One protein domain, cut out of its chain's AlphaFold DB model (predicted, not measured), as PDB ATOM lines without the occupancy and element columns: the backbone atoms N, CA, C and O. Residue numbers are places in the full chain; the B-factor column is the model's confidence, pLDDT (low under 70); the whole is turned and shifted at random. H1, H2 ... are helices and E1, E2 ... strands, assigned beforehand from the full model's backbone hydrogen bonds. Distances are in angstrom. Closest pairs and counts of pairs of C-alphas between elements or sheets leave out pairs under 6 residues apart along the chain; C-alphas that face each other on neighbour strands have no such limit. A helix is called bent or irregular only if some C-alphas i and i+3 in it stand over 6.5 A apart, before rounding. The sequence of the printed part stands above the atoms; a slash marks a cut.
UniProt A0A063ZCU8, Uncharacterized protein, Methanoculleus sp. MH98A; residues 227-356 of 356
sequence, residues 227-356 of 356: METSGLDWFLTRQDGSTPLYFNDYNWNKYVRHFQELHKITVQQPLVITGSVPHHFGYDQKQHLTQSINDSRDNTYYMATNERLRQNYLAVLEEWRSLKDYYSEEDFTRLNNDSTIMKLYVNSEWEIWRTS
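Overview. This is residues 227 to 356 of the 356 residues of an uncharacterized protein of Methanoculleus sp. MH98A (UniProt A0A063ZCU8). A twisted sheet of five short strands stands through the middle of the domain, with H1 over one face where E5 and E4 lie, and H2 set crosswise near H1. The short helices H3, H4, H5 and H6 gather on the other side of the domain, with H5 farthest out. The printed part has 130 residues with six named helices and five named strands, in the order H1 E1 H2 E2 H3 E3 H4 H5 H6 E4 E5, and its class is mixed, helices and strands. The sheet runs E2 E1 E3 E5 E4 and is mixed, its strands' lines turning by 93 degrees from edge to edge. The whole is compact, with a radius of gyration of the C-alphas of 15.0 A and spans of 46 by 35 by 25 A.

Arrangement. H1, residues 227 to 238, is on the sheet at a height of 9.0 A, over E5, residues 350 to 355, and E4, residues 341 to 346. It runs along the strands, at 17 degrees to E5 on the local plane; the closest C-alphas of H1 and E5 are those of Glu 228 and Trp 350, 5.5 A apart. H1 and the sheet make two layers, a helix on one face of a sheet. H2, residues 252 to 263, is not on the sheet; it is close to H1 but not clearly touching, about perpendicular at 73 degrees, the closest C-alphas being those of Asp 233 and Phe 259, 7.6 A apart. E1, residues 245 to 247, H2, and E2, residues 272 to 274, form a strand-helix-strand unit, two parallel neighbour strands with a helix between, its crossover right-handed. E2, H3, residues 279 to 282, and E3, residues 302 to 306, form a split unit, also right-handed, with E1 between the two strands in the sheet. E2 and E1 have N 273 and O 245 within hydrogen-bond range at 2.9 A; the parallel neighbours E1 and E3 have N 246 and O 302 at 2.8 A. E3 and E5 are antiparallel, with N 353 and O 303 at 2.8 A. E4 and E5 form an antiparallel hairpin, with N 342 and O 354 at 2.7 A. H4, residues 307 to 315, only just is on the sheet, with 5 pairs of C-alphas within 10 A, and only grazes it with residues 307 to 309. H4 and H5, residues 318 to 323, only just touch, with 3 pairs of C-alphas within 8 A, and only at the corner; the closest C-alphas are those of Tyr 313 and Arg 321, 5.2 A apart. H6, residues 329 to 337, only grazes the sheet with residues 332 to 336, and is apart from H5. H3 and H6 only just touch, with 3 pairs of C-alphas within 8 A, the closest those of His 280 and Asp 331, 6.1 A apart. Every O i to N i+4 pair is within hydrogen-bond range in H1, H2 and H6; H4 has 2 of 5, with 4 of 6 O i to N i+3 pairs, H5 has 0 of 2, with 2 of 3, and H3 is too short for an i+4 pair.

Along the chain. H1 begins at C-alpha 227, (511.270, 404.132, 458.959), and spans 16.6 A; H2 spans 16.4 A. E1 and E2 have three residues each, H3 has four, and E3 spans 13.3 A to C-alpha 306 at (505.964, 401.251, 451.889). H4 and H5 are irregular: C-alphas 310 and 313 are 7.6 A apart, and C-alphas 319 and 322 are 7.2 A apart. H6 spans 12.6 A, E4 14.0 A, and E5 17.1 A, ending at C-alpha 355, (509.312, 410.314, 437.260).

Size, cuts and confidence. The two C-alphas farthest apart are those of Lys 264 and Glu 319, 47.5 A. The printed part has no cut and ends at residue 356, the chain's last. The link from H3 to E3, residues 283 to 301, is long. The mean pLDDT of the printed part is 86.9; residues 250, 275 and 294 to 299 are under 70.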
ATOM      1  N   MET A 227     510.705 403.971 460.299       93.12
ATOM      2  CA  MET A 227     511.270 404.132 458.959       93.12
ATOM      3  C   MET A 227     510.316 404.906 458.043       93.12
ATOM      4  O   MET A 227     510.756 405.818 457.342       93.12
ATOM      5  N   GLU A 228     509.008 404.643 458.095       90.94
ATOM      6  CA  GLU A 228     508.023 405.455 457.366       90.94
ATOM      7  C   GLU A 228     508.033 406.914 457.843       90.94
ATOM      8  O   GLU A 228     508.050 407.835 457.029       90.94
ATOM      9  N   THR A 229     508.112 407.126 459.160       91.88
ATOM     10  CA  THR A 229     508.230 408.452 459.791       91.88
ATOM     11  C   THR A 229     509.474 409.189 459.280       91.88
ATOM     12  O   THR A 229     509.380 410.305 458.771       91.88
ATOM     13  N   SER A 230     510.637 408.533 459.306       93.88
ATOM     14  CA  SER A 230     511.898 409.093 458.804       93.88
ATOM     15  C   SER A 230     511.857 409.410 457.303       93.88
ATOM     16  O   SER A 230     512.383 410.438 456.864       93.88
ATOM     17  N   GLY A 231     511.210 408.555 456.506       92.94
ATOM     18  CA  GLY A 231     511.029 408.764 455.072       92.94
ATOM     19  C   GLY A 231     510.100 409.937 454.757       92.94
ATOM     20  O   GLY A 231     510.398 410.745 453.871       92.94
ATOM     21  N   LEU A 232     509.016 410.082 455.520       92.00
ATOM     22  CA  LEU A 232     508.102 411.219 455.430       92.00
ATOM     23  C   LEU A 232     508.784 412.530 455.828       92.00
ATOM     24  O   LEU A 232     508.618 413.523 455.123       92.00
ATOM     25  N   ASP A 233     509.598 412.542 456.883       93.81
ATOM     26  CA  ASP A 233     510.379 413.722 457.283       93.81
ATOM     27  C   ASP A 233     511.362 414.141 456.188       93.81
ATOM     28  O   ASP A 233     511.473 415.322 455.830       93.81
ATOM     29  N   TRP A 234     512.069 413.165 455.608       93.94
ATOM     30  CA  TRP A 234     512.968 413.410 454.485       93.94
ATOM     31  C   TRP A 234     512.216 414.008 453.293       93.94
ATOM     32  O   TRP A 234     512.702 414.965 452.687       93.94
ATOM     33  N   PHE A 235     511.031 413.480 452.984       93.94
ATOM     34  CA  PHE A 235     510.216 413.943 451.870       93.94
ATOM     35  C   PHE A 235     509.669 415.352 452.123       93.94
ATOM     36  O   PHE A 235     509.896 416.242 451.311       93.94
ATOM     37  N   LEU A 236     509.047 415.612 453.277       93.38
ATOM     38  CA  LEU A 236     508.477 416.922 453.626       93.38
ATOM     39  C   LEU A 236     509.503 418.058 453.635       93.38
ATOM     40  O   LEU A 236     509.143 419.208 453.383       93.38
ATOM     41  N   THR A 237     510.771 417.746 453.904       92.69
ATOM     42  CA  THR A 237     511.864 418.730 453.914       92.69
ATOM     43  C   THR A 237     512.463 419.016 452.538       92.69
ATOM     44  O   THR A 237     513.134 420.037 452.385       92.69
ATOM     45  N   ARG A 238     512.261 418.142 451.544       91.25
ATOM     46  CA  ARG A 238     512.976 418.193 450.250       91.25
ATOM     47  C   ARG A 238     512.077 418.200 449.017       91.25
ATOM     48  O   ARG A 238     512.566 418.474 447.925       91.25
ATOM     49  N   GLN A 239     510.807 417.857 449.175       88.06
ATOM     50  CA  GLN A 239     509.845 417.797 448.084       88.06
ATOM     51  C   GLN A 239     509.499 419.184 447.533       88.06
ATOM     52  O   GLN A 239     509.557 420.190 448.243       88.06
ATOM     53  N   ASP A 240     509.092 419.203 446.269       84.44
ATOM     54  CA  ASP A 240     508.467 420.352 445.624       84.44
ATOM     55  C   ASP A 240     506.942 420.243 445.745       84.44
ATOM     56  O   ASP A 240     506.337 419.320 445.196       84.44
ATOM     57  N   GLY A 241     506.313 421.203 446.433       82.31
ATOM     58  CA  GLY A 241     504.872 421.193 446.688       82.31
ATOM     59  C   GLY A 241     504.001 421.340 445.443       82.31
ATOM     60  O   GLY A 241     502.785 421.195 445.546       82.31
ATOM     61  N   SER A 242     504.587 421.634 444.281       86.19
ATOM     62  CA  SER A 242     503.873 421.661 443.002       86.19
ATOM     63  C   SER A 242     503.717 420.278 442.357       86.19
ATOM     64  O   SER A 242     502.837 420.095 441.518       86.19
ATOM     65  N   THR A 243     504.532 419.296 442.756       89.31
ATOM     66  CA  THR A 243     504.538 417.952 442.164       89.31
ATOM     67  C   THR A 243     503.608 417.018 442.952       89.31
ATOM     68  O   THR A 243     503.787 416.878 444.163       89.31
ATOM     69  N   PRO A 244     502.624 416.352 442.321       90.12
ATOM     70  CA  PRO A 244     501.699 415.464 443.023       90.12
ATOM     71  C   PRO A 244     502.406 414.236 443.615       90.12
ATOM     72  O   PRO A 244     503.402 413.754 443.077       90.12
ATOM     73  N   LEU A 245     501.860 413.713 444.715       90.00
ATOM     74  CA  LEU A 245     502.340 412.515 445.403       90.00
ATOM     75  C   LEU A 245     501.294 411.397 445.327       90.00
ATOM     76  O   LEU A 245     500.210 411.512 445.897       90.00
ATOM     77  N   TYR A 246     501.665 410.283 444.705       89.12
ATOM     78  CA  TYR A 246     500.939 409.019 444.766       89.12
ATOM     79  C   TYR A 246     501.319 408.279 446.042       89.12
ATOM     80  O   TYR A 246     502.478 407.907 446.240       89.12
ATOM     81  N   PHE A 247     500.341 408.084 446.925       84.19
ATOM     82  CA  PHE A 247     500.585 407.511 448.244       84.19
ATOM     83  C   PHE A 247     499.417 406.647 448.718       84.19
ATOM     84  O   PHE A 247     498.256 407.012 448.564       84.19
ATOM     85  N   ASN A 248     499.719 405.492 449.314       76.75
ATOM     86  CA  ASN A 248     498.711 404.502 449.702       76.75
ATOM     87  C   ASN A 248     498.272 404.586 451.180       76.75
ATOM     88  O   ASN A 248     497.619 403.670 451.677       76.75
ATOM     89  N   ASP A 249     498.615 405.664 451.902       73.69
ATOM     90  CA  ASP A 249     498.130 405.890 453.271       73.69
ATOM     91  C   ASP A 249     497.156 407.074 453.372       73.69
ATOM     92  O   ASP A 249     497.339 408.146 452.794       73.69
ATOM     93  N   TYR A 250     496.118 406.881 454.182       66.06
ATOM     94  CA  TYR A 250     495.025 407.820 454.408       66.06
ATOM     95  C   TYR A 250     495.361 408.938 455.413       66.06
ATOM     96  O   TYR A 250     494.576 409.876 455.574       66.06
ATOM     97  N   ASN A 251     496.493 408.863 456.125       75.12
ATOM     98  CA  ASN A 251     496.805 409.785 457.223       75.12
ATOM     99  C   ASN A 251     497.813 410.900 456.896       75.12
ATOM    100  O   ASN A 251     498.174 411.646 457.810       75.12
ATOM    101  N   TRP A 252     498.184 411.094 455.625       83.31
ATOM    102  CA  TRP A 252     499.115 412.146 455.177       83.31
ATOM    103  C   TRP A 252     498.883 413.502 455.867       83.31
ATOM    104  O   TRP A 252     499.742 414.011 456.583       83.31
ATOM    105  N   ASN A 253     497.669 414.052 455.755       85.44
ATOM    106  CA  ASN A 253     497.343 415.382 456.281       85.44
ATOM    107  C   ASN A 253     497.511 415.512 457.803       85.44
ATOM    108  O   ASN A 253     497.780 416.606 458.303       85.44
ATOM    109  N   LYS A 254     497.307 414.426 458.559       87.44
ATOM    110  CA  LYS A 254     497.512 414.440 460.014       87.44
ATOM    111  C   LYS A 254     498.999 414.484 460.333       87.44
ATOM    112  O   LYS A 254     499.396 415.271 461.189       87.44
ATOM    113  N   TYR A 255     499.791 413.684 459.621       89.62
ATOM    114  CA  TYR A 255     501.233 413.651 459.805       89.62
ATOM    115  C   TYR A 255     501.880 414.989 459.452       89.62
ATOM    116  O   TYR A 255     502.623 415.531 460.259       89.62
ATOM    117  N   VAL A 256     501.510 415.597 458.319       91.31
ATOM    118  CA  VAL A 256     502.041 416.914 457.932       91.31
ATOM    119  C   VAL A 256     501.800 417.964 459.015       91.31
ATOM    120  O   VAL A 256     502.706 418.719 459.353       91.31
ATOM    121  N   ARG A 257     500.597 418.002 459.602       91.56
ATOM    122  CA  ARG A 257     500.303 418.928 460.708       91.56
ATOM    123  C   ARG A 257     501.150 418.635 461.939       91.56
ATOM    124  O   ARG A 257     501.638 419.568 462.565       91.56
ATOM    125  N   HIS A 258     501.313 417.358 462.284       91.75
ATOM    126  CA  HIS A 258     502.178 416.949 463.385       91.75
ATOM    127  C   HIS A 258     503.621 417.416 463.157       91.75
ATOM    128  O   HIS A 258     504.190 418.062 464.031       91.75
ATOM    129  N   PHE A 259     504.164 417.180 461.963       93.75
ATOM    130  CA  PHE A 259     505.504 417.596 461.562       93.75
ATOM    131  C   PHE A 259     505.688 419.119 461.639       93.75
ATOM    132  O   PHE A 259     506.632 419.607 462.261       93.75
ATOM    133  N   GLN A 260     504.756 419.890 461.067       94.25
ATOM    134  CA  GLN A 260     504.786 421.357 461.113       94.25
ATOM    135  C   GLN A 260     504.780 421.882 462.557       94.25
ATOM    136  O   GLN A 260     505.536 422.793 462.892       94.25
ATOM    137  N   GLU A 261     503.966 421.283 463.431       94.12
ATOM    138  CA  GLU A 261     503.904 421.656 464.846       94.12
ATOM    139  C   GLU A 261     505.141 421.237 465.640       94.12
ATOM    140  O   GLU A 261     505.559 421.973 466.536       94.12
ATOM    141  N   LEU A 262     505.731 420.084 465.331       94.38
ATOM    142  CA  LEU A 262     506.936 419.592 465.991       94.38
ATOM    143  C   LEU A 262     508.148 420.465 465.644       94.38
ATOM    144  O   LEU A 262     508.882 420.891 466.534       94.38
ATOM    145  N   HIS A 263     508.320 420.779 464.360       93.12
ATOM    146  CA  HIS A 263     509.478 421.515 463.853       93.12
ATOM    147  C   HIS A 263     509.274 423.032 463.788       93.12
ATOM    148  O   HIS A 263     510.223 423.758 463.501       93.12
ATOM    149  N   LYS A 264     508.059 423.524 464.063       93.62
ATOM    150  CA  LYS A 264     507.690 424.949 463.986       93.62
ATOM    151  C   LYS A 264     508.000 425.574 462.621       93.62
ATOM    152  O   LYS A 264     508.404 426.732 462.535       93.62
ATOM    153  N   ILE A 265     507.774 424.809 461.555       91.62
ATOM    154  CA  ILE A 265     507.957 425.238 460.164       91.62
ATOM    155  C   ILE A 265     506.691 424.999 459.351       91.62
ATOM    156  O   ILE A 265     505.942 424.056 459.601       91.62
ATOM    157  N   THR A 266     506.481 425.820 458.328       89.12
ATOM    158  CA  THR A 266     505.433 425.594 457.332       89.12
ATOM    159  C   THR A 266     506.041 424.890 456.131       89.12
ATOM    160  O   THR A 266     506.796 425.493 455.372       89.12
ATOM    161  N   VAL A 267     505.706 423.615 455.947       88.56
ATOM    162  CA  VAL A 267     506.045 422.877 454.721       88.56
ATOM    163  C   VAL A 267     504.991 423.081 453.639       88.56
ATOM    164  O   VAL A 267     503.802 423.227 453.943       88.56
ATOM    165  N   GLN A 268     505.427 423.068 452.378       86.19
ATOM    166  CA  GLN A 268     504.511 422.984 451.244       86.19
ATOM    167  C   GLN A 268     503.807 421.620 451.239       86.19
ATOM    168  O   GLN A 268     504.339 420.639 451.758       86.19
ATOM    169  N   GLN A 269     502.603 421.562 450.672       85.38
ATOM    170  CA  GLN A 269     501.795 420.344 450.630       85.38
ATOM    171  C   GLN A 269     501.482 420.006 449.173       85.38
ATOM    172  O   GLN A 269     500.737 420.767 448.552       85.38
ATOM    173  N   PRO A 270     502.032 418.904 448.635       86.00
ATOM    174  CA  PRO A 270     501.676 418.456 447.303       86.00
ATOM    175  C   PRO A 270     500.225 417.980 447.269       86.00
ATOM    176  O   PRO A 270     499.639 417.607 448.294       86.00
ATOM    177  N   LEU A 271     499.653 417.949 446.068       86.62
ATOM    178  CA  LEU A 271     498.414 417.220 445.834       86.62
ATOM    179  C   LEU A 271     498.676 415.731 446.088       86.62
ATOM    180  O   LEU A 271     499.464 415.114 445.377       86.62
ATOM    181  N   VAL A 272     498.022 415.159 447.100       86.62
ATOM    182  CA  VAL A 272     498.141 413.729 447.403       86.62
ATOM    183  C   VAL A 272     497.016 412.962 446.735       86.62
ATOM    184  O   VAL A 272     495.841 413.240 446.972       86.62
ATOM    185  N   ILE A 273     497.399 411.981 445.926       84.94
ATOM    186  CA  ILE A 273     496.508 411.102 445.184       84.94
ATOM    187  C   ILE A 273     496.570 409.723 445.851       84.94
ATOM    188  O   ILE A 273     497.601 409.048 445.831       84.94
ATOM    189  N   THR A 274     495.470 409.321 446.494       77.38
ATOM    190  CA  THR A 274     495.380 408.048 447.229       77.38
ATOM    191  C   THR A 274     494.706 406.957 446.404       77.38
ATOM    192  O   THR A 274     493.740 407.237 445.700       77.38
ATOM    193  N   GLY A 275     495.163 405.707 446.538       68.44
ATOM    194  CA  GLY A 275     494.526 404.537 445.911       68.44
ATOM    195  C   GLY A 275     494.683 404.446 444.388       68.44
ATOM    196  O   GLY A 275     493.889 403.786 443.735       68.44
ATOM    197  N   SER A 276     495.672 405.139 443.816       71.12
ATOM    198  CA  SER A 276     495.901 405.207 442.361       71.12
ATOM    199  C   SER A 276     497.179 404.501 441.900       71.12
ATOM    200  O   SER A 276     497.560 404.635 440.741       71.12
ATOM    201  N   VAL A 277     497.861 403.765 442.788       85.25
ATOM    202  CA  VAL A 277     498.973 402.895 442.379       85.25
ATOM    203  C   VAL A 277     498.363 401.631 441.758       85.25
ATOM    204  O   VAL A 277     497.604 400.952 442.449       85.25
ATOM    205  N   PRO A 278     498.623 401.328 440.474       86.62
ATOM    206  CA  PRO A 278     497.996 400.191 439.805       86.62
ATOM    207  C   PRO A 278     498.520 398.850 440.325       86.62
ATOM    208  O   PRO A 278     499.691 398.743 440.692       86.62
ATOM    209  N   HIS A 279     497.682 397.811 440.261       87.56
ATOM    210  CA  HIS A 279     498.072 396.413 440.476       87.56
ATOM    211  C   HIS A 279     499.345 396.059 439.685       87.56
ATOM    212  O   HIS A 279     499.454 396.445 438.518       87.56
ATOM    213  N   HIS A 280     500.324 395.390 440.311       91.31
ATOM    214  CA  HIS A 280     501.638 395.101 439.711       91.31
ATOM    215  C   HIS A 280     502.354 396.337 439.117       91.31
ATOM    216  O   HIS A 280     503.098 396.229 438.143       91.31
ATOM    217  N   PHE A 281     502.084 397.547 439.634       91.12
ATOM    218  CA  PHE A 281     502.510 398.830 439.040       91.12
ATOM    219  C   PHE A 281     502.057 399.028 437.569       91.12
ATOM    220  O   PHE A 281     502.499 399.938 436.866       91.12
ATOM    221  N   GLY A 282     501.139 398.183 437.092       90.31
ATOM    222  CA  GLY A 282     500.672 398.095 435.712       90.31
ATOM    223  C   GLY A 282     501.614 397.352 434.757       90.31
ATOM    224  O   GLY A 282     501.362 397.354 433.548       90.31
ATOM    225  N   TYR A 283     502.653 396.676 435.265       92.00
ATOM    226  CA  TYR A 283     503.596 395.898 434.449       92.00
ATOM    227  C   TYR A 283     502.978 394.669 433.762       92.00
ATOM    228  O   TYR A 283     503.600 394.091 432.871       92.00
ATOM    229  N   ASP A 284     501.744 394.300 434.113       88.88
ATOM    230  CA  ASP A 284     500.978 393.266 433.409       88.88
ATOM    231  C   ASP A 284     500.623 393.672 431.973       88.88
ATOM    232  O   ASP A 284     500.496 392.826 431.087       88.88
ATOM    233  N   GLN A 285     500.423 394.973 431.740       88.19
ATOM    234  CA  GLN A 285     499.927 395.507 430.466       88.19
ATOM    235  C   GLN A 285     500.869 396.530 429.836       88.19
ATOM    236  O   GLN A 285     500.798 396.777 428.629       88.19
ATOM    237  N   LYS A 286     501.702 397.180 430.649       89.31
ATOM    238  CA  LYS A 286     502.578 398.279 430.251       89.31
ATOM    239  C   LYS A 286     504.028 397.931 430.532       89.31
ATOM    240  O   LYS A 286     504.336 397.151 431.422       89.31
ATOM    241  N   GLN A 287     504.930 398.536 429.768       88.25
ATOM    242  CA  GLN A 287     506.364 398.353 429.985       88.25
ATOM    243  C   GLN A 287     506.893 399.272 431.094       88.25
ATOM    244  O   GLN A 287     507.868 398.925 431.752       88.25
ATOM    245  N   HIS A 288     506.248 400.424 431.292       89.00
ATOM    246  CA  HIS A 288     506.691 401.470 432.211       89.00
ATOM    247  C   HIS A 288     505.554 401.923 433.130       89.00
ATOM    248  O   HIS A 288     504.417 402.060 432.671       89.00
ATOM    249  N   LEU A 289     505.868 402.236 434.394       88.38
ATOM    250  CA  LEU A 289     504.899 402.726 435.390       88.38
ATOM    251  C   LEU A 289     504.158 403.979 434.894       88.38
ATOM    252  O   LEU A 289     502.943 404.100 435.049       88.38
ATOM    253  N   THR A 290     504.891 404.899 434.267       87.25
ATOM    254  CA  THR A 290     504.370 406.174 433.738       87.25
ATOM    255  C   THR A 290     503.251 406.003 432.713       87.25
ATOM    256  O   THR A 290     502.428 406.895 432.539       87.25
ATOM    257  N   GLN A 291     503.173 404.849 432.046       85.38
ATOM    258  CA  GLN A 291     502.103 404.540 431.093       85.38
ATOM    259  C   GLN A 291     500.812 404.075 431.780       85.38
ATOM    260  O   GLN A 291     499.746 404.096 431.159       85.38
ATOM    261  N   SER A 292     500.919 403.615 433.027       83.62
ATOM    262  CA  SER A 292     499.817 403.088 433.836       83.62
ATOM    263  C   SER A 292     499.175 404.178 434.695       83.62
ATOM    264  O   SER A 292     497.969 404.159 434.918       83.62
ATOM    265  N   ILE A 293     499.972 405.153 435.135       80.12
ATOM    266  CA  ILE A 293     499.530 406.325 435.895       80.12
ATOM    267  C   ILE A 293     499.385 407.497 434.916       80.12
ATOM    268  O   ILE A 293     500.270 408.336 434.789       80.12
ATOM    269  N   ASN A 294     498.292 407.511 434.152       59.03
ATOM    270  CA  ASN A 294     498.062 408.511 433.108       59.03
ATOM    271  C   ASN A 294     496.936 409.465 433.522       59.03
ATOM    272  O   ASN A 294     495.817 409.372 433.015       59.03
ATOM    273  N   ASP A 295     497.233 410.357 434.469       58.56
ATOM    274  CA  ASP A 295     496.359 411.487 434.776       58.56
ATOM    275  C   ASP A 295     496.847 412.709 433.988       58.56
ATOM    276  O   ASP A 295     498.021 413.083 433.994       58.56
ATOM    277  N   SER A 296     495.958 413.261 433.176       49.16
ATOM    278  CA  SER A 296     496.317 414.116 432.052       49.16
ATOM    279  C   SER A 296     496.965 415.444 432.477       49.16
ATOM    280  O   SER A 296     496.271 416.303 433.018       49.16
ATOM    281  N   ARG A 297     498.241 415.641 432.099       48.62
ATOM    282  CA  ARG A 297     498.858 416.851 431.482       48.62
ATOM    283  C   ARG A 297     500.225 417.293 432.009       48.62
ATOM    284  O   ARG A 297     500.839 418.088 431.312       48.62
ATOM    285  N   ASP A 298     500.753 416.735 433.094       55.34
ATOM    286  CA  ASP A 298     502.145 416.984 433.502       55.34
ATOM    287  C   ASP A 298     502.784 415.706 434.068       55.34
ATOM    288  O   ASP A 298     502.386 415.191 435.109       55.34
ATOM    289  N   ASN A 299     503.779 415.178 433.349       68.88
ATOM    290  CA  ASN A 299     504.377 413.845 433.544       68.88
ATOM    291  C   ASN A 299     505.318 413.733 434.762       68.88
ATOM    292  O   ASN A 299     506.061 412.755 434.871       68.88
ATOM    293  N   THR A 300     505.310 414.709 435.673       85.62
ATOM    294  CA  THR A 300     506.175 414.704 436.858       85.62
ATOM    295  C   THR A 300     505.358 414.402 438.103       85.62
ATOM    296  O   THR A 300     504.521 415.210 438.494       85.62
ATOM    297  N   TYR A 301     505.611 413.268 438.752       89.44
ATOM    298  CA  TYR A 301     504.978 412.919 440.022       89.44
ATOM    299  C   TYR A 301     505.943 412.190 440.953       89.44
ATOM    300  O   TYR A 301     506.906 411.556 440.516       89.44
ATOM    301  N   TYR A 302     505.663 412.277 442.250       92.06
ATOM    302  CA  TYR A 302     506.264 411.431 443.267       92.06
ATOM    303  C   TYR A 302     505.395 410.197 443.500       92.06
ATOM    304  O   TYR A 302     504.170 410.281 443.469       92.06
ATOM    305  N   MET A 303     506.015 409.060 443.793       92.38
ATOM    306  CA  MET A 303     505.329 407.871 444.291       92.38
ATOM    307  C   MET A 303     506.043 407.380 445.544       92.38
ATOM    308  O   MET A 303     507.266 407.260 445.553       92.38
ATOM    309  N   ALA A 304     505.282 407.095 446.593       92.00
ATOM    310  CA  ALA A 304     505.793 406.489 447.812       92.00
ATOM    311  C   ALA A 304     505.360 405.022 447.885       92.00
ATOM    312  O   ALA A 304     504.169 404.715 447.785       92.00
ATOM    313  N   THR A 305     506.320 404.124 448.091       91.88
ATOM    314  CA  THR A 305     506.062 402.705 448.366       91.88
ATOM    315  C   THR A 305     506.536 402.365 449.769       91.88
ATOM    316  O   THR A 305     507.621 402.770 450.179       91.88
ATOM    317  N   ASN A 306     505.714 401.618 450.502       89.50
ATOM    318  CA  ASN A 306     505.964 401.251 451.889       89.50
ATOM    319  C   ASN A 306     505.587 399.794 452.178       89.50
ATOM    320  O   ASN A 306     504.963 399.125 451.349       89.50
ATOM    321  N   GLU A 307     505.920 399.314 453.375       88.50
ATOM    322  CA  GLU A 307     505.558 397.962 453.818       88.50
ATOM    323  C   GLU A 307     504.053 397.714 453.799       88.50
ATOM    324  O   GLU A 307     503.604 396.635 453.415       88.50
ATOM    325  N   ARG A 308     503.245 398.729 454.124       86.94
ATOM    326  CA  ARG A 308     501.792 398.605 454.017       86.94
ATOM    327  C   ARG A 308     501.366 398.252 452.595       86.94
ATOM    328  O   ARG A 308     500.560 397.344 452.437       86.94
ATOM    329  N   LEU A 309     501.899 398.922 451.572       87.94
ATOM    330  CA  LEU A 309     501.620 398.608 450.167       87.94
ATOM    331  C   LEU A 309     502.087 397.192 449.808       87.94
ATOM    332  O   LEU A 309     501.318 396.441 449.211       87.94
ATOM    333  N   ARG A 310     503.299 396.809 450.231       88.19
ATOM    334  CA  ARG A 310     503.880 395.478 449.981       88.19
ATOM    335  C   ARG A 310     503.053 394.355 450.602       88.19
ATOM    336  O   ARG A 310     502.889 393.305 449.998       88.19
ATOM    337  N   GLN A 311     502.503 394.575 451.793       88.38
ATOM    338  CA  GLN A 311     501.862 393.534 452.598       88.38
ATOM    339  C   GLN A 311     500.331 393.624 452.629       88.38
ATOM    340  O   GLN A 311     499.686 392.751 453.208       88.38
ATOM    341  N   ASN A 312     499.708 394.631 452.003       86.44
ATOM    342  CA  ASN A 312     498.256 394.848 452.071       86.44
ATOM    343  C   ASN A 312     497.446 393.621 451.625       86.44
ATOM    344  O   ASN A 312     496.400 393.320 452.196       86.44
ATOM    345  N   TYR A 313     497.940 392.880 450.631       87.56
ATOM    346  CA  TYR A 313     497.297 391.656 450.160       87.56
ATOM    347  C   TYR A 313     497.255 390.559 451.243       87.56
ATOM    348  O   TYR A 313     496.322 389.765 451.274       87.56
ATOM    349  N   LEU A 314     498.203 390.536 452.189       89.56
ATOM    350  CA  LEU A 314     498.219 389.593 453.315       89.56
ATOM    351  C   LEU A 314     497.183 389.926 454.390       89.56
ATOM    352  O   LEU A 314     496.916 389.091 455.252       89.56
ATOM    353  N   ALA A 315     496.584 391.118 454.345       86.25
ATOM    354  CA  ALA A 315     495.558 391.538 455.292       86.25
ATOM    355  C   ALA A 315     494.199 390.855 455.076       86.25
ATOM    356  O   ALA A 315     493.269 391.065 455.854       86.25
ATOM    357  N   VAL A 316     494.073 390.051 454.021       83.06
ATOM    358  CA  VAL A 316     492.911 389.205 453.757       83.06
ATOM    359  C   VAL A 316     493.313 387.731 453.781       83.06
ATOM    360  O   VAL A 316     494.492 387.376 453.736       83.06
ATOM    361  N   LEU A 317     492.315 386.853 453.871       80.69
ATOM    362  CA  LEU A 317     492.527 385.410 453.767       80.69
ATOM    363  C   LEU A 317     493.177 385.057 452.423       80.69
ATOM    364  O   LEU A 317     492.980 385.754 451.429       80.69
ATOM    365  N   GLU A 318     493.932 383.958 452.391       83.06
ATOM    366  CA  GLU A 318     494.710 383.538 451.218       83.06
ATOM    367  C   GLU A 318     493.876 383.459 449.934       83.06
ATOM    368  O   GLU A 318     494.289 383.961 448.892       83.06
ATOM    369  N   GLU A 319     492.655 382.944 450.048       79.12
ATOM    370  CA  GLU A 319     491.685 382.840 448.955       79.12
ATOM    371  C   GLU A 319     491.289 384.197 448.335       79.12
ATOM    372  O   GLU A 319     490.746 384.226 447.237       79.12
ATOM    373  N   TRP A 320     491.484 385.319 449.040       73.44
ATOM    374  CA  TRP A 320     491.032 386.658 448.625       73.44
ATOM    375  C   TRP A 320     492.182 387.570 448.224       73.44
ATOM    376  O   TRP A 320     491.956 388.721 447.851       73.44
ATOM    377  N   ARG A 321     493.418 387.076 448.298       83.56
ATOM    378  CA  ARG A 321     494.603 387.843 447.911       83.56
ATOM    379  C   ARG A 321     494.510 388.333 446.467       83.56
ATOM    380  O   ARG A 321     494.948 389.438 446.187       83.56
ATOM    381  N   SER A 322     493.856 387.568 445.590       79.56
ATOM    382  CA  SER A 322     493.618 387.939 444.190       79.56
ATOM    383  C   SER A 322     492.641 389.105 443.999       79.56
ATOM    384  O   SER A 322     492.591 389.675 442.918       79.56
ATOM    385  N   LEU A 323     491.836 389.443 445.012       77.69
ATOM    386  CA  LEU A 323     490.921 390.592 444.983       77.69
ATOM    387  C   LEU A 323     491.597 391.882 445.473       77.69
ATOM    388  O   LEU A 323     490.955 392.931 445.533       77.69
ATOM    389  N   LYS A 324     492.860 391.805 445.901       82.00
ATOM    390  CA  LYS A 324     493.638 392.941 446.390       82.00
ATOM    391  C   LYS A 324     494.738 393.292 445.406       82.00
ATOM    392  O   LYS A 324     495.260 392.434 444.699       82.00
ATOM    393  N   ASP A 325     495.122 394.564 445.426       85.12
ATOM    394  CA  ASP A 325     496.340 394.996 444.759       85.12
ATOM    395  C   ASP A 325     497.531 394.227 445.325       85.12
ATOM    396  O   ASP A 325     497.728 394.162 446.545       85.12
ATOM    397  N   TYR A 326     498.286 393.615 444.420       88.06
ATOM    398  CA  TYR A 326     499.422 392.769 444.728       88.06
ATOM    399  C   TYR A 326     500.666 393.333 444.044       88.06
ATOM    400  O   TYR A 326     500.609 393.816 442.912       88.06
ATOM    401  N   TYR A 327     501.774 393.302 444.780       90.75
ATOM    402  CA  TYR A 327     503.071 393.826 444.371       90.75
ATOM    403  C   TYR A 327     504.124 392.806 444.799       90.75
ATOM    404  O   TYR A 327     504.394 392.635 445.988       90.75
ATOM    405  N   SER A 328     504.662 392.078 443.832       90.69
ATOM    406  CA  SER A 328     505.676 391.048 444.027       90.69
ATOM    407  C   SER A 328     507.090 391.638 444.035       90.69
ATOM    408  O   SER A 328     507.329 392.736 443.535       90.69
ATOM    409  N   GLU A 329     508.062 390.881 444.547       91.44
ATOM    410  CA  GLU A 329     509.484 391.264 444.498       91.44
ATOM    411  C   GLU A 329     510.001 391.462 443.058       91.44
ATOM    412  O   GLU A 329     510.860 392.310 442.801       91.44
ATOM    413  N   GLU A 330     509.447 390.721 442.094       93.00
ATOM    414  CA  GLU A 330     509.747 390.897 440.668       93.00
ATOM    415  C   GLU A 330     509.276 392.274 440.176       93.00
ATOM    416  O   GLU A 330     509.990 392.939 439.426       93.00
ATOM    417  N   ASP A 331     508.126 392.761 440.653       94.00
ATOM    418  CA  ASP A 331     507.622 394.089 440.292       94.00
ATOM    419  C   ASP A 331     508.516 395.196 440.839       94.00
ATOM    420  O   ASP A 331     508.806 396.153 440.127       94.00
ATOM    421  N   PHE A 332     509.020 395.055 442.069       93.50
ATOM    422  CA  PHE A 332     510.010 395.988 442.618       93.50
ATOM    423  C   PHE A 332     511.340 395.921 441.862       93.50
ATOM    424  O   PHE A 332     512.007 396.942 441.682       93.50
ATOM    425  N   THR A 333     511.732 394.744 441.377       94.00
ATOM    426  CA  THR A 333     512.921 394.594 440.526       94.00
ATOM    427  C   THR A 333     512.729 395.313 439.190       94.00
ATOM    428  O   THR A 333     513.621 396.041 438.751       94.00
ATOM    429  N   ARG A 334     511.550 395.191 438.572       94.06
ATOM    430  CA  ARG A 334     511.188 395.935 437.356       94.06
ATOM    431  C   ARG A 334     511.122 397.436 437.600       94.06
ATOM    432  O   ARG A 334     511.700 398.179 436.819       94.06
ATOM    433  N   LEU A 335     510.531 397.864 438.713       93.94
ATOM    434  CA  LEU A 335     510.454 399.264 439.130       93.94
ATOM    435  C   LEU A 335     511.850 399.888 439.290       93.94
ATOM    436  O   LEU A 335     512.093 400.997 438.834       93.94
ATOM    437  N   ASN A 336     512.809 399.158 439.867       94.19
ATOM    438  CA  ASN A 336     514.201 399.617 439.961       94.19
ATOM    439  C   ASN A 336     514.895 399.757 438.594       94.19
ATOM    440  O   ASN A 336     515.819 400.559 438.467       94.19
ATOM    441  N   ASN A 337     514.480 398.971 437.600       94.19
ATOM    442  CA  ASN A 337     515.053 398.967 436.253       94.19
ATOM    443  C   ASN A 337     514.268 399.845 435.260       94.19
ATOM    444  O   ASN A 337     514.658 399.957 434.096       94.19
ATOM    445  N   ASP A 338     513.159 400.449 435.690       93.56
ATOM    446  CA  ASP A 338     512.307 401.275 434.848       93.56
ATOM    447  C   ASP A 338     512.965 402.636 434.607       93.56
ATOM    448  O   ASP A 338     513.082 403.472 435.500       93.56
ATOM    449  N   SER A 339     513.375 402.875 433.362       91.56
ATOM    450  CA  SER A 339     514.079 404.094 432.958       91.56
ATOM    451  C   SER A 339     513.244 405.374 433.056       91.56
ATOM    452  O   SER A 339     513.798 406.453 432.873       91.56
ATOM    453  N   THR A 340     511.929 405.274 433.279       90.94
ATOM    454  CA  THR A 340     511.019 406.432 433.368       90.94
ATOM    455  C   THR A 340     510.859 406.974 434.786       90.94
ATOM    456  O   THR A 340     510.171 407.975 434.997       90.94
ATOM    457  N   ILE A 341     511.483 406.322 435.768       92.12
ATOM    458  CA  ILE A 341     511.448 406.719 437.170       92.12
ATOM    459  C   ILE A 341     512.835 406.661 437.800       92.12
ATOM    460  O   ILE A 341     513.727 405.926 437.393       92.12
ATOM    461  N   MET A 342     513.004 407.458 438.842       93.75
ATOM    462  CA  MET A 342     514.221 407.582 439.616       93.75
ATOM    463  C   MET A 342     513.899 407.379 441.088       93.75
ATOM    464  O   MET A 342     513.022 408.044 441.646       93.75
ATOM    465  N   LYS A 343     514.648 406.490 441.739       94.44
ATOM    466  CA  LYS A 343     514.613 406.342 443.192       94.44
ATOM    467  C   LYS A 343     515.351 407.514 443.836       94.44
ATOM    468  O   LYS A 343     516.544 407.695 443.613       94.44
ATOM    469  N   LEU A 344     514.641 408.303 444.636       94.56
ATOM    470  CA  LEU A 344     515.197 409.465 445.332       94.56
ATOM    471  C   LEU A 344     515.617 409.152 446.768       94.56
ATOM    472  O   LEU A 344     516.540 409.773 447.292       94.56
ATOM    473  N   TYR A 345     514.923 408.215 447.411       95.12
ATOM    474  CA  TYR A 345     515.149 407.856 448.805       95.12
ATOM    475  C   TYR A 345     514.771 406.400 449.059       95.12
ATOM    476  O   TYR A 345     513.809 405.898 448.480       95.12
ATOM    477  N   VAL A 346     515.514 405.749 449.954       95.00
ATOM    478  CA  VAL A 346     515.212 404.417 450.484       95.00
ATOM    479  C   VAL A 346     515.752 404.284 451.900       95.00
ATOM    480  O   VAL A 346     516.881 404.694 452.176       95.00
ATOM    481  N   ASN A 347     514.965 403.682 452.787       93.19
ATOM    482  CA  ASN A 347     515.405 403.310 454.131       93.19
ATOM    483  C   ASN A 347     514.880 401.932 454.574       93.19
ATOM    484  O   ASN A 347     514.510 401.745 455.725       93.19
ATOM    485  N   SER A 348     514.927 400.945 453.682       88.31
ATOM    486  CA  SER A 348     514.413 399.573 453.868       88.31
ATOM    487  C   SER A 348     512.889 399.468 453.765       88.31
ATOM    488  O   SER A 348     512.417 398.849 452.819       88.31
ATOM    489  N   GLU A 349     512.126 400.091 454.667       90.00
ATOM    490  CA  GLU A 349     510.651 399.961 454.712       90.00
ATOM    491  C   GLU A 349     509.907 401.039 453.908       90.00
ATOM    492  O   GLU A 349     508.705 400.914 453.661       90.00
ATOM    493  N   TRP A 350     510.602 402.107 453.508       91.88
ATOM    494  CA  TRP A 350     510.032 403.224 452.762       91.88
ATOM    495  C   TRP A 350     510.924 403.644 451.595       91.88
ATOM    496  O   TRP A 350     512.142 403.797 451.731       91.88
ATOM    497  N   GLU A 351     510.301 403.883 450.442       94.56
ATOM    498  CA  GLU A 351     510.968 404.332 449.223       94.56
ATOM    499  C   GLU A 351     510.191 405.479 448.572       94.56
ATOM    500  O   GLU A 351     508.962 405.448 448.481       94.56
ATOM    501  N   ILE A 352     510.924 406.487 448.090       94.31
ATOM    502  CA  ILE A 352     510.374 407.581 447.285       94.31
ATOM    503  C   ILE A 352     510.927 407.480 445.873       94.31
ATOM    504  O   ILE A 352     512.143 407.448 445.657       94.31
ATOM    505  N   TRP A 353     510.012 407.533 444.921       93.56
ATOM    506  CA  TRP A 353     510.265 407.526 443.494       93.56
ATOM    507  C   TRP A 353     509.787 408.838 442.890       93.56
ATOM    508  O   TRP A 353     508.843 409.454 443.388       93.56
ATOM    509  N   ARG A 354     510.425 409.262 441.806       92.25
ATOM    510  CA  ARG A 354     509.997 410.399 440.994       92.25
ATOM    511  C   ARG A 354     510.103 410.027 439.531       92.25
ATOM    512  O   ARG A 354     511.076 409.383 439.153       92.25
ATOM    513  N   THR A 355     509.153 410.437 438.711       90.19
ATOM    514  CA  THR A 355     509.312 410.314 437.260       90.19
ATOM    515  C   THR A 355     510.453 411.195 436.749       90.19
ATOM    516  O   THR A 355     510.707 412.278 437.287       90.19
ATOM    517  N   SER A 356     511.200 410.657 435.781       73.94
ATOM    518  CA  SER A 356     512.427 411.243 435.224       73.94
ATOM    519  C   SER A 356     512.168 412.408 434.282       73.94
ATOM    520  O   SER A 356     511.284 412.230 433.410       73.94
TER     521      SER A 356